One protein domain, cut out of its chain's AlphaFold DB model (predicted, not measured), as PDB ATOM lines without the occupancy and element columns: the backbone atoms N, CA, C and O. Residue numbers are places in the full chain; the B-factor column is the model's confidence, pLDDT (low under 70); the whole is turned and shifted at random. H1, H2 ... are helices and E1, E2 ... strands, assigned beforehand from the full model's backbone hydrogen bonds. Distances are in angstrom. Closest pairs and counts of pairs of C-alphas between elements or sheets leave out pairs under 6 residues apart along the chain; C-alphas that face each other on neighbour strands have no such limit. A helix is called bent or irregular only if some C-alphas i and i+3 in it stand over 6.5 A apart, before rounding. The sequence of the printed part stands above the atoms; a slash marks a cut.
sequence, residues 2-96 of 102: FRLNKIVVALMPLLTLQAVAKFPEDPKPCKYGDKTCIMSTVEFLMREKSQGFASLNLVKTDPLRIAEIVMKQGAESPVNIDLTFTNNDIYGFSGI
ATOM      1  N   PHE A   2     118.192 234.831  85.848       53.06
ATOM      2  CA  PHE A   2     119.530 235.321  86.255       53.06
ATOM      3  C   PHE A   2     120.483 234.313  86.939       53.06
ATOM      4  O   PHE A   2     121.690 234.541  86.944       53.06
ATOM      5  N   ARG A   3     119.987 233.212  87.531       57.16
ATOM      6  CA  ARG A   3     120.840 232.248  88.262       57.16
ATOM      7  C   ARG A   3     121.581 231.258  87.359       57.16
ATOM      8  O   ARG A   3     122.712 230.912  87.670       57.16
ATOM      9  N   LEU A   4     120.986 230.869  86.231       58.81
ATOM     10  CA  LEU A   4     121.607 229.944  85.278       58.81
ATOM     11  C   LEU A   4     122.814 230.598  84.584       58.81
ATOM     12  O   LEU A   4     123.867 229.988  84.461       58.81
ATOM     13  N   ASN A   5     122.697 231.890  84.255       58.59
ATOM     14  CA  ASN A   5     123.751 232.653  83.585       58.59
ATOM     15  C   ASN A   5     125.018 232.807  84.450       58.59
ATOM     16  O   ASN A   5     126.131 232.762  83.941       58.59
ATOM     17  N   LYS A   6     124.865 232.922  85.780       61.34
ATOM     18  CA  LYS A   6     126.004 233.007  86.712       61.34
ATOM     19  C   LYS A   6     126.769 231.687  86.832       61.34
ATOM     20  O   LYS A   6     127.987 231.712  86.952       61.34
ATOM     21  N   ILE A   7     126.066 230.554  86.775       67.12
ATOM     22  CA  ILE A   7     126.680 229.217  86.813       67.12
ATOM     23  C   ILE A   7     127.442 228.950  85.509       67.12
ATOM     24  O   ILE A   7     128.566 228.462  85.546       67.12
ATOM     25  N   VAL A   8     126.868 229.340  84.366       65.38
ATOM     26  CA  VAL A   8     127.513 229.205  83.049       65.38
ATOM     27  C   VAL A   8     128.792 230.046  82.967       65.38
ATOM     28  O   VAL A   8     129.831 229.533  82.560       65.38
ATOM     29  N   VAL A   9     128.760 231.301  83.432       66.06
ATOM     30  CA  VAL A   9     129.951 232.172  83.458       66.06
ATOM     31  C   VAL A   9     131.023 231.652  84.425       66.06
ATOM     32  O   VAL A   9     132.208 231.765  84.130       66.06
ATOM     33  N   ALA A  10     130.632 231.035  85.547       66.31
ATOM     34  CA  ALA A  10     131.573 230.461  86.513       66.31
ATOM     35  C   ALA A  10     132.250 229.162  86.029       66.31
ATOM     36  O   ALA A  10     133.356 228.862  86.468       66.31
ATOM     37  N   LEU A  11     131.619 228.402  85.125       62.69
ATOM     38  CA  LEU A  11     132.172 227.161  84.557       62.69
ATOM     39  C   LEU A  11     133.013 227.386  83.287       62.69
ATOM     40  O   LEU A  11     133.806 226.521  82.918       62.69
ATOM     41  N   MET A  12     132.890 228.550  82.643       64.06
ATOM     42  CA  MET A  12     133.646 228.919  81.439       64.06
ATOM     43  C   MET A  12     135.188 228.873  81.597       64.06
ATOM     44  O   MET A  12     135.848 228.415  80.665       64.06
ATOM     45  N   PRO A  13     135.795 229.266  82.740       59.94
ATOM     46  CA  PRO A  13     137.251 229.228  82.909       59.94
ATOM     47  C   PRO A  13     137.820 227.812  83.095       59.94
ATOM     48  O   PRO A  13     139.008 227.602  82.859       59.94
ATOM     49  N   LEU A  14     137.003 226.829  83.506       60.84
ATOM     50  CA  LEU A  14     137.460 225.439  83.664       60.84
ATOM     51  C   LEU A  14     137.639 224.722  82.317       60.84
ATOM     52  O   LEU A  14     138.415 223.774  82.229       60.84
ATOM     53  N   LEU A  15     136.952 225.171  81.264       59.81
ATOM     54  CA  LEU A  15     137.021 224.559  79.933       59.81
ATOM     55  C   LEU A  15     138.229 225.031  79.110       59.81
ATOM     56  O   LEU A  15     138.624 224.344  78.170       59.81
ATOM     57  N   THR A  16     138.842 226.167  79.454       60.06
ATOM     58  CA  THR A  16     139.971 226.738  78.696       60.06
ATOM     59  C   THR A  16     141.338 226.207  79.120       60.06
ATOM     60  O   THR A  16     142.330 226.503  78.461       60.06
ATOM     61  N   LEU A  17     141.419 225.392  80.178       57.03
ATOM     62  CA  LEU A  17     142.671 224.769  80.613       57.03
ATOM     63  C   LEU A  17     142.883 223.397  79.955       57.03
ATOM     64  O   LEU A  17     143.191 222.409  80.616       57.03
ATOM     65  N   GLN A  18     142.725 223.318  78.634       57.09
ATOM     66  CA  GLN A  18     143.243 222.177  77.882       57.09
ATOM     67  C   GLN A  18     144.737 222.404  77.662       57.09
ATOM     68  O   GLN A  18     145.166 222.918  76.630       57.09
ATOM     69  N   ALA A  19     145.539 222.059  78.668       60.19
ATOM     70  CA  ALA A  19     146.973 221.906  78.488       60.19
ATOM     71  C   ALA A  19     147.190 220.750  77.503       60.19
ATOM     72  O   ALA A  19     147.188 219.579  77.879       60.19
ATOM     73  N   VAL A  20     147.313 221.073  76.213       59.12
ATOM     74  CA  VAL A  20     147.720 220.108  75.194       59.12
ATOM     75  C   VAL A  20     149.179 219.775  75.482       59.12
ATOM     76  O   VAL A  20     150.086 220.485  75.052       59.12
ATOM     77  N   ALA A  21     149.403 218.718  76.259       61.75
ATOM     78  CA  ALA A  21     150.722 218.150  76.470       61.75
ATOM     79  C   ALA A  21     151.201 217.561  75.136       61.75
ATOM     80  O   ALA A  21     150.917 216.413  74.797       61.75
ATOM     81  N   LYS A  22     151.870 218.385  74.324       66.62
ATOM     82  CA  LYS A  22     152.584 217.908  73.142       66.62
ATOM     83  C   LYS A  22     153.795 217.120  73.620       66.62
ATOM     84  O   LYS A  22     154.618 217.647  74.364       66.62
ATOM     85  N   PHE A  23     153.893 215.869  73.182       69.25
ATOM     86  CA  PHE A  23     155.141 215.126  73.295       69.25
ATOM     87  C   PHE A  23     156.250 215.884  72.550       69.25
ATOM     88  O   PHE A  23     155.962 216.518  71.528       69.25
ATOM     89  N   PRO A  24     157.496 215.850  73.053       75.06
ATOM     90  CA  PRO A  24     158.614 216.432  72.333       75.06
ATOM     91  C   PRO A  24     158.803 215.730  70.985       75.06
ATOM     92  O   PRO A  24     158.442 214.567  70.814       75.06
ATOM     93  N   GLU A  25     159.375 216.448  70.021       80.19
ATOM     94  CA  GLU A  25     159.640 215.910  68.679       80.19
ATOM     95  C   GLU A  25     160.811 214.908  68.662       80.19
ATOM     96  O   GLU A  25     160.910 214.085  67.750       80.19
ATOM     97  N   ASP A  26     161.675 214.963  69.682       80.88
ATOM     98  CA  ASP A  26     162.797 214.051  69.913       80.88
ATOM     99  C   ASP A  26     162.636 213.353  71.280       80.88
ATOM    100  O   ASP A  26     162.588 214.045  72.306       80.88
ATOM    101  N   PRO A  27     162.565 212.009  71.332       83.88
ATOM    102  CA  PRO A  27     162.539 211.073  70.207       83.88
ATOM    103  C   PRO A  27     161.183 211.065  69.493       83.88
ATOM    104  O   PRO A  27     160.148 211.391  70.077       83.88
ATOM    105  N   LYS A  28     161.180 210.630  68.227       86.25
ATOM    106  CA  LYS A  28     159.941 210.477  67.457       86.25
ATOM    107  C   LYS A  28     158.979 209.528  68.188       86.25
ATOM    108  O   LYS A  28     159.400 208.440  68.585       86.25
ATOM    109  N   PRO A  29     157.694 209.892  68.337       87.31
ATOM    110  CA  PRO A  29     156.735 209.062  69.048       87.31
ATOM    111  C   PRO A  29     156.487 207.743  68.309       87.31
ATOM    112  O   PRO A  29     156.294 207.717  67.092       87.31
ATOM    113  N   CYS A  30     156.446 206.652  69.069       90.44
ATOM    114  CA  CYS A  30     156.088 205.332  68.563       90.44
ATOM    115  C   CYS A  30     154.574 205.160  68.445       90.44
ATOM    116  O   CYS A  30     153.795 205.738  69.207       90.44
ATOM    117  N   LYS A  31     154.144 204.308  67.510       91.94
ATOM    118  CA  LYS A  31     152.743 203.894  67.423       91.94
ATOM    119  C   LYS A  31     152.400 202.997  68.617       91.94
ATOM    120  O   LYS A  31     153.225 202.201  69.062       91.94
ATOM    121  N   TYR A  32     151.171 203.098  69.122       89.38
ATOM    122  CA  TYR A  32     150.707 202.228  70.202       89.38
ATOM    123  C   TYR A  32     150.838 200.747  69.805       89.38
ATOM    124  O   TYR A  32     150.387 200.351  68.730       89.38
ATOM    125  N   GLY A  33     151.462 199.950  70.677       90.62
ATOM    126  CA  GLY A  33     151.708 198.523  70.455       90.62
ATOM    127  C   GLY A  33     152.930 198.194  69.588       90.62
ATOM    128  O   GLY A  33     153.242 197.016  69.430       90.62
ATOM    129  N   ASP A  34     153.650 199.187  69.054       95.44
ATOM    130  CA  ASP A  34     154.885 198.956  68.298       95.44
ATOM    131  C   ASP A  34     156.062 198.689  69.249       95.44
ATOM    132  O   ASP A  34     156.818 199.586  69.634       95.44
ATOM    133  N   LYS A  35     156.185 197.424  69.661       95.38
ATOM    134  CA  LYS A  35     157.204 196.969  70.613       95.38
ATOM    135  C   LYS A  35     158.618 197.276  70.119       95.38
ATOM    136  O   LYS A  35     159.434 197.773  70.886       95.38
ATOM    137  N   THR A  36     158.893 197.048  68.836       95.12
ATOM    138  CA  THR A  36     160.215 197.273  68.236       95.12
ATOM    139  C   THR A  36     160.600 198.750  68.247       95.12
ATOM    140  O   THR A  36     161.727 199.094  68.619       95.12
ATOM    141  N   CYS A  37     159.669 199.644  67.902       95.44
ATOM    142  CA  CYS A  37     159.902 201.084  67.997       95.44
ATOM    143  C   CYS A  37     160.195 201.508  69.439       95.44
ATOM    144  O   CYS A  37     161.169 202.217  69.694       95.44
ATOM    145  N   ILE A  38     159.387 201.050  70.399       94.94
ATOM    146  CA  ILE A  38     159.553 201.437  71.804       94.94
ATOM    147  C   ILE A  38     160.900 200.939  72.335       94.94
ATOM    148  O   ILE A  38     161.650 201.716  72.921       94.94
ATOM    149  N   MET A  39     161.243 199.677  72.071       96.06
ATOM    150  CA  MET A  39     162.503 199.084  72.515       96.06
ATOM    151  C   MET A  39     163.716 199.828  71.949       96.06
ATOM    152  O   MET A  39     164.600 200.237  72.699       96.06
ATOM    153  N   SER A  40     163.731 200.086  70.638       95.38
ATOM    154  CA  SER A  40     164.822 200.835  69.997       95.38
ATOM    155  C   SER A  40     164.926 202.280  70.492       95.38
ATOM    156  O   SER A  40     166.033 202.800  70.630       95.38
ATOM    157  N   THR A  41     163.798 202.912  70.823       94.75
ATOM    158  CA  THR A  41     163.772 204.260  71.405       94.75
ATOM    159  C   THR A  41     164.379 204.275  72.804       94.75
ATOM    160  O   THR A  41     165.182 205.153  73.107       94.75
ATOM    161  N   VAL A  42     164.054 203.297  73.651       94.31
ATOM    162  CA  VAL A  42     164.651 203.181  74.991       94.31
ATOM    163  C   VAL A  42     166.156 202.928  74.890       94.31
ATOM    164  O   VAL A  42     166.924 203.615  75.559       94.31
ATOM    165  N   GLU A  43     166.599 202.014  74.022       95.81
ATOM    166  CA  GLU A  43     168.033 201.784  73.790       95.81
ATOM    167  C   GLU A  43     168.751 203.048  73.299       95.81
ATOM    168  O   GLU A  43     169.848 203.364  73.758       95.81
ATOM    169  N   PHE A  44     168.130 203.797  72.383       94.81
ATOM    170  CA  PHE A  44     168.651 205.073  71.899       94.81
ATOM    171  C   PHE A  44     168.771 206.102  73.026       94.81
ATOM    172  O   PHE A  44     169.820 206.725  73.168       94.81
ATOM    173  N   LEU A  45     167.731 206.263  73.848       94.75
ATOM    174  CA  LEU A  45     167.749 207.196  74.975       94.75
ATOM    175  C   LEU A  45     168.843 206.834  75.979       94.75
ATOM    176  O   LEU A  45     169.575 207.711  76.428       94.75
ATOM    177  N   MET A  46     168.994 205.549  76.294       95.19
ATOM    178  CA  MET A  46     170.027 205.094  77.219       95.19
ATOM    179  C   MET A  46     171.429 205.337  76.658       95.19
ATOM    180  O   MET A  46     172.292 205.808  77.390       95.19
ATOM    181  N   ARG A  47     171.655 205.096  75.362       95.50
ATOM    182  CA  ARG A  47     172.964 205.291  74.730       95.50
ATOM    183  C   ARG A  47     173.320 206.763  74.534       95.50
ATOM    184  O   ARG A  47     174.369 207.210  74.990       95.50
ATOM    185  N   GLU A  48     172.449 207.516  73.870       95.12
ATOM    186  CA  GLU A  48     172.738 208.882  73.410       95.12
ATOM    187  C   GLU A  48     172.429 209.947  74.463       95.12
ATOM    188  O   GLU A  48     172.976 211.048  74.419       95.12
ATOM    189  N   LYS A  49     171.532 209.650  75.409       94.88
ATOM    190  CA  LYS A  49     171.094 210.592  76.448       94.88
ATOM    191  C   LYS A  49     171.416 210.103  77.862       94.88
ATOM    192  O   LYS A  49     170.778 210.524  78.825       94.88
ATOM    193  N   SER A  50     172.448 209.270  78.009       95.25
ATOM    194  CA  SER A  50     172.920 208.755  79.306       95.25
ATOM    195  C   SER A  50     173.298 209.843  80.318       95.25
ATOM    196  O   SER A  50     173.203 209.631  81.525       95.25
ATOM    197  N   GLN A  51     173.704 211.028  79.849       95.75
ATOM    198  CA  GLN A  51     174.011 212.184  80.702       95.75
ATOM    199  C   GLN A  51     172.764 212.979  81.136       95.75
ATOM    200  O   GLN A  51     172.895 213.975  81.845       95.75
ATOM    201  N   GLY A  52     171.568 212.531  80.750       93.81
ATOM    202  CA  GLY A  52     170.285 213.170  81.025       93.81
ATOM    203  C   GLY A  52     169.645 213.790  79.778       93.81
ATOM    204  O   GLY A  52     170.312 214.111  78.791       93.81
ATOM    205  N   PHE A  53     168.324 213.971  79.829       94.06
ATOM    206  CA  PHE A  53     167.529 214.574  78.760       94.06
ATOM    207  C   PHE A  53     166.376 215.403  79.326       94.06
ATOM    208  O   PHE A  53     165.321 214.879  79.685       94.06
ATOM    209  N   ALA A  54     166.575 216.720  79.390       90.31
ATOM    210  CA  ALA A  54     165.642 217.637  80.041       90.31
ATOM    211  C   ALA A  54     164.232 217.636  79.420       90.31
ATOM    212  O   ALA A  54     163.250 217.741  80.148       90.31
ATOM    213  N   SER A  55     164.111 217.466  78.100       88.06
ATOM    214  CA  SER A  55     162.817 217.442  77.392       88.06
ATOM    215  C   SER A  55     161.911 216.280  77.803       88.06
ATOM    216  O   SER A  55     160.693 216.407  77.713       88.06
ATOM    217  N   LEU A  56     162.486 215.168  78.271       88.81
ATOM    218  CA  LEU A  56     161.755 214.032  78.841       88.81
ATOM    219  C   LEU A  56     161.892 213.943  80.364       88.81
ATOM    220  O   LEU A  56     161.490 212.943  80.953       88.81
ATOM    221  N   ASN A  57     162.481 214.960  81.001       89.81
ATOM    222  CA  ASN A  57     162.847 214.933  82.416       89.81
ATOM    223  C   ASN A  57     163.647 213.669  82.804       89.81
ATOM    224  O   ASN A  57     163.488 213.112  83.890       89.81
ATOM    225  N   LEU A  58     164.490 213.189  81.888       91.25
ATOM    226  CA  LEU A  58     165.350 212.039  82.122       91.25
ATOM    227  C   LEU A  58     166.590 212.507  82.879       91.25
ATOM    228  O   LEU A  58     167.343 213.357  82.397       91.25
ATOM    229  N   VAL A  59     166.808 211.946  84.062       93.44
ATOM    230  CA  VAL A  59     168.029 212.176  84.838       93.44
ATOM    231  C   VAL A  59     169.205 211.409  84.235       93.44
ATOM    232  O   VAL A  59     169.023 210.507  83.421       93.44
ATOM    233  N   LYS A  60     170.424 211.762  84.639       94.69
ATOM    234  CA  LYS A  60     171.631 211.027  84.261       94.69
ATOM    235  C   LYS A  60     171.524 209.555  84.684       94.69
ATOM    236  O   LYS A  60     171.253 209.267  85.848       94.69
ATOM    237  N   THR A  61     171.755 208.649  83.740       94.69
ATOM    238  CA  THR A  61     171.677 207.195  83.933       94.69
ATOM    239  C   THR A  61     173.036 206.499  83.864       94.69
ATOM    240  O   THR A  61     173.115 205.334  84.236       94.69
ATOM    241  N   ASP A  62     174.109 207.178  83.432       95.62
ATOM    242  CA  ASP A  62     175.461 206.593  83.397       95.62
ATOM    243  C   ASP A  62     176.576 207.614  83.755       95.62
ATOM    244  O   ASP A  62     176.809 208.559  82.994       95.62
ATOM    245  N   PRO A  63     177.275 207.480  84.903       96.38
ATOM    246  CA  PRO A  63     176.975 206.537  85.975       96.38
ATOM    247  C   PRO A  63     175.617 206.810  86.626       96.38
ATOM    248  O   PRO A  63     175.234 207.964  86.845       96.38
ATOM    249  N   LEU A  64     174.925 205.732  86.990       95.50
ATOM    250  CA  LEU A  64     173.781 205.765  87.888       95.50
ATOM    251  C   LEU A  64     174.296 205.810  89.331       95.50
ATOM    252  O   LEU A  64     174.821 204.822  89.848       95.50
ATOM    253  N   ARG A  65     174.139 206.963  89.980       94.75
ATOM    254  CA  ARG A  65     174.537 207.168  91.376       94.75
ATOM    255  C   ARG A  65     173.482 206.580  92.313       94.75
ATOM    256  O   ARG A  65     172.348 207.055  92.336       94.75
ATOM    257  N   ILE A  66     173.862 205.593  93.124       95.12
ATOM    258  CA  ILE A  66     173.010 205.001  94.165       95.12
ATOM    259  C   ILE A  66     173.646 205.234  95.534       95.12
ATOM    260  O   ILE A  66     174.772 204.810  95.795       95.12
ATOM    261  N   ALA A  67     172.910 205.905  96.423       96.94
ATOM    262  CA  ALA A  67     173.405 206.272  97.747       96.94
ATOM    263  C   ALA A  67     173.752 205.046  98.603       96.94
ATOM    264  O   ALA A  67     174.818 205.016  99.212       96.94
ATOM    265  N   GLU A  68     172.887 204.033  98.602       97.31
ATOM    266  CA  GLU A  68     173.034 202.839  99.429       97.31
ATOM    267  C   GLU A  68     172.480 201.604  98.709       97.31
ATOM    268  O   GLU A  68     171.390 201.642  98.138       97.31
ATOM    269  N   ILE A  69     173.242 200.512  98.739       96.00
ATOM    270  CA  ILE A  69     172.812 199.186  98.289       96.00
ATOM    271  C   ILE A  69     172.992 198.241  99.473       96.00
ATOM    272  O   ILE A  69     174.117 198.004  99.912       96.00
ATOM    273  N   VAL A  70     171.883 197.699  99.974       94.44
ATOM    274  CA  VAL A  70     171.874 196.722 101.068       94.44
ATOM    275  C   VAL A  70     171.556 195.352 100.491       94.44
ATOM    276  O   VAL A  70     170.459 195.125  99.977       94.44
ATOM    277  N   MET A  71     172.510 194.432 100.581       90.94
ATOM    278  CA  MET A  71     172.330 193.034 100.208       90.94
ATOM    279  C   MET A  71     172.271 192.199 101.480       90.94
ATOM    280  O   MET A  71     173.260 192.089 102.201       90.94
ATOM    281  N   LYS A  72     171.096 191.626 101.738       87.75
ATOM    282  CA  LYS A  72     170.868 190.701 102.847       87.75
ATOM    283  C   LYS A  72     170.868 189.277 102.332       87.75
ATOM    284  O   LYS A  72     170.375 189.009 101.233       87.75
ATOM    285  N   GLN A  73     171.393 188.367 103.133       83.44
ATOM    286  CA  GLN A  73     171.421 186.959 102.777       83.44
ATOM    287  C   GLN A  73     170.013 186.345 102.801       83.44
ATOM    288  O   GLN A  73     169.174 186.687 103.635       83.44
ATOM    289  N   GLY A  74     169.733 185.451 101.847       78.06
ATOM    290  CA  GLY A  74     168.465 184.722 101.796       78.06
ATOM    291  C   GLY A  74     168.306 183.777 102.991       78.06
ATOM    292  O   GLY A  74     169.294 183.253 103.501       78.06
ATOM    293  N   ALA A  75     167.058 183.529 103.402       75.00
ATOM    294  CA  ALA A  75     166.714 182.793 104.626       75.00
ATOM    295  C   ALA A  75     167.308 181.369 104.735       75.00
ATOM    296  O   ALA A  75     167.448 180.850 105.835       75.00
ATOM    297  N   GLU A  76     167.678 180.753 103.611       79.50
ATOM    298  CA  GLU A  76     168.156 179.365 103.511       79.50
ATOM    299  C   GLU A  76     169.688 179.222 103.622       79.50
ATOM    300  O   GLU A  76     170.236 178.150 103.367       79.50
ATOM    301  N   SER A  77     170.426 180.295 103.931       77.75
ATOM    302  CA  SER A  77     171.889 180.231 103.934       77.75
ATOM    303  C   SER A  77     172.478 179.931 105.320       77.75
ATOM    304  O   SER A  77     172.165 180.635 106.277       77.75
ATOM    305  N   PRO A  78     173.384 178.938 105.449       77.62
ATOM    306  CA  PRO A  78     174.008 178.571 106.727       77.62
ATOM    307  C   PRO A  78     175.082 179.567 107.200       77.62
ATOM    308  O   PRO A  78     175.625 179.428 108.293       77.62
ATOM    309  N   VAL A  79     175.408 180.555 106.370       77.31
ATOM    310  CA  VAL A  79     176.322 181.660 106.666       77.31
ATOM    311  C   VAL A  79     175.482 182.938 106.715       77.31
ATOM    312  O   VAL A  79     174.521 183.035 105.960       77.31
ATOM    313  N   ASN A  80     175.812 183.885 107.601       78.19
ATOM    314  CA  ASN A  80     175.098 185.158 107.741       78.19
ATOM    315  C   ASN A  80     176.031 186.336 107.415       78.19
ATOM    316  O   ASN A  80     176.871 186.716 108.233       78.19
ATOM    317  N   ILE A  81     175.912 186.872 106.206       86.19
ATOM    318  CA  ILE A  81     176.679 187.990 105.663       86.19
ATOM    319  C   ILE A  81     175.691 189.021 105.128       86.19
ATOM    320  O   ILE A  81     174.979 188.777 104.154       86.19
ATOM    321  N   ASP A  82     175.737 190.206 105.723       89.75
ATOM    322  CA  ASP A  82     175.079 191.396 105.205       89.75
ATOM    323  C   ASP A  82     176.127 192.305 104.560       89.75
ATOM    324  O   ASP A  82     177.161 192.614 105.161       89.75
ATOM    325  N   LEU A  83     175.864 192.751 103.331       93.06
ATOM    326  CA  LEU A  83     176.727 193.684 102.610       93.06
ATOM    327  C   LEU A  83     176.012 195.020 102.455       93.06
ATOM    328  O   LEU A  83     174.900 195.087 101.933       93.06
ATOM    329  N   THR A  84     176.670 196.094 102.885       96.00
ATOM    330  CA  THR A  84     176.192 197.466 102.695       96.00
ATOM    331  C   THR A  84     177.223 198.241 101.897       96.00
ATOM    332  O   THR A  84     178.357 198.420 102.342       96.00
ATOM    333  N   PHE A  85     176.823 198.709 100.722       97.19
ATOM    334  CA  PHE A  85     177.652 199.548  99.869       97.19
ATOM    335  C   PHE A  85     177.103 200.969  99.874       97.19
ATOM    336  O   PHE A  85     175.910 201.166  99.646       97.19
ATOM    337  N   THR A  86     177.961 201.967 100.075       97.56
ATOM    338  CA  THR A  86     177.566 203.384 100.097       97.56
ATOM    339  C   THR A  86     178.271 204.169  98.997       97.56
ATOM    340  O   THR A  86     179.388 203.832  98.608       97.56
ATOM    341  N   ASN A  87     177.629 205.237  98.513       97.00
ATOM    342  CA  ASN A  87     178.172 206.143  97.491       97.00
ATOM    343  C   ASN A  87     178.572 205.429  96.187       97.00
ATOM    344  O   ASN A  87     179.671 205.616  95.670       97.00
ATOM    345  N   ASN A  88     177.665 204.615  95.653       96.56
ATOM    346  CA  ASN A  88     177.934 203.739  94.518       96.56
ATOM    347  C   ASN A  88     177.728 204.454  93.185       96.56
ATOM    348  O   ASN A  88     176.704 205.107  92.987       96.56
ATOM    349  N   ASP A  89     178.643 204.233  92.244       96.69
ATOM    350  CA  ASP A  89     178.457 204.548  90.829       96.69
ATOM    351  C   ASP A  89     178.303 203.251  90.035       96.69
ATOM    352  O   ASP A  89     179.220 202.427  89.999       96.69
ATOM    353  N   ILE A  90     177.150 203.070  89.390       95.75
ATOM    354  CA  ILE A  90     176.896 201.930  88.505       95.75
ATOM    355  C   ILE A  90     177.039 202.386  87.056       95.75
ATOM    356  O   ILE A  90     176.386 203.340  86.636       95.75
ATOM    357  N   TYR A  91     177.863 201.675  86.291       96.88
ATOM    358  CA  TYR A  91     178.165 201.978  84.893       96.88
ATOM    359  C   TYR A  91     177.553 200.944  83.948       96.88
ATOM    360  O   TYR A  91     177.307 199.800  84.337       96.88
ATOM    361  N   GLY A  92     177.364 201.329  82.684       95.38
ATOM    362  CA  GLY A  92     177.007 200.408  81.600       95.38
ATOM    363  C   GLY A  92     175.536 200.427  81.195       95.38
ATOM    364  O   GLY A  92     175.170 199.767  80.223       95.38
ATOM    365  N   PHE A  93     174.694 201.227  81.859       93.69
ATOM    366  CA  PHE A  93     173.310 201.447  81.426       93.69
ATOM    367  C   PHE A  93     173.232 202.057  80.025       93.69
ATOM    368  O   PHE A  93     172.282 201.777  79.303       93.69
ATOM    369  N   SER A  94     174.252 202.804  79.590       95.50
ATOM    370  CA  SER A  94     174.360 203.296  78.210       95.50
ATOM    371  C   SER A  94     174.446 202.192  77.144       95.50
ATOM    372  O   SER A  94     174.156 202.439  75.972       95.50
ATOM    373  N   GLY A  95     174.810 200.967  77.535       95.81
ATOM    374  CA  GLY A  95     174.948 199.804  76.658       95.81
ATOM    375  C   GLY A  95     173.799 198.795  76.728       95.81
ATOM    376  O   GLY A  95     173.928 197.706  76.168       95.81
ATOM    377  N   ILE A  96     172.697 199.109  77.419       95.06
ATOM    378  CA  ILE A  96     171.557 198.194  77.573       95.06
ATOM    379  C   ILE A  96     170.965 197.758  76.226       95.06
ATOM    380  O   ILE A  96     170.822 198.544  75.288       95.06
TER     381      ILE A  96
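This is residues 2 to 96 of the 102 residues of the protein "Protein takeout" of Zeugodacus cucurbitae (UniProt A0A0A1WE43). A lone helix, H1, sits at the far end of a long arm; the arm leads to a second helix, H2, set across the length among loops, and beyond it a bent two-stranded hairpin, E1 and E2, reaches to the opposite end. H1 and residues 16 to 22 stick out free, and the last printed residues fold back from the hairpin toward H2. The printed part has 95 residues, with two named helices and two named strands in the order H1, H2, E1, E2; the sheet's order is E1 - E2, antiparallel. The class is mixed, helices and strands, with under half of the residues, 44 of 95, in named elements. The whole is extended, a rod spanning 81 by 34 by 27 A, with a radius of gyration of the C-alphas of 24.1 A.

H1, residues 2 to 15, stands free and is apart from H2, residues 35 to 48. H1 is also apart from E1, residues 64 to 71, and from E2, residues 83 to 90. H1 is irregular, but only just: C-alphas 10 and 13 are 6.8 A apart. Every O i to N i+4 pair is within hydrogen-bond range in H2, and 6 of 10 are in H1. H2 is apart from E2. E1 and E2 form a hairpin of antiparallel neighbour strands, with 165 degrees between their directions. C-alphas 68 and 86 face each other at 4.6 A. N 64 and O 90, at 2.8 A, and N 83 and O 71, at 2.9 A, are within hydrogen-bond range. E1 bends by 78 degrees at residue 67 and E2 by 89 degrees at residue 87.

H1 begins at C-alpha 2 at (119.530, 235.321, 86.255) and is 21.5 A long from first to last C-alpha. H2 begins at C-alpha 35 at (157.204, 196.969, 70.613) and is 19.8 A long. E1, from Leu 64 to Met 71, measures 17.8 A, and E2, from Leu 83 to Ile 90, measures 16.3 A, ending at C-alpha 90 at (176.896, 201.930, 88.505).

The two C-alphas farthest apart are those of Phe 2 and Pro 78, 81.3 A. Residues 31 to 36, of which 35 and 36 belong to H2, also stand free. Without the stretches that stand free, the body of 68 residues spans 54 by 24 by 19 A. The links H1 to H2, H2 to E1 and E1 to E2 are long, with 19, 15 and 11 residues. The printed part has no cut. The mean pLDDT of the printed part is 84.5, and residues 2 to 23 are under 70, of low confidence in this predicted model.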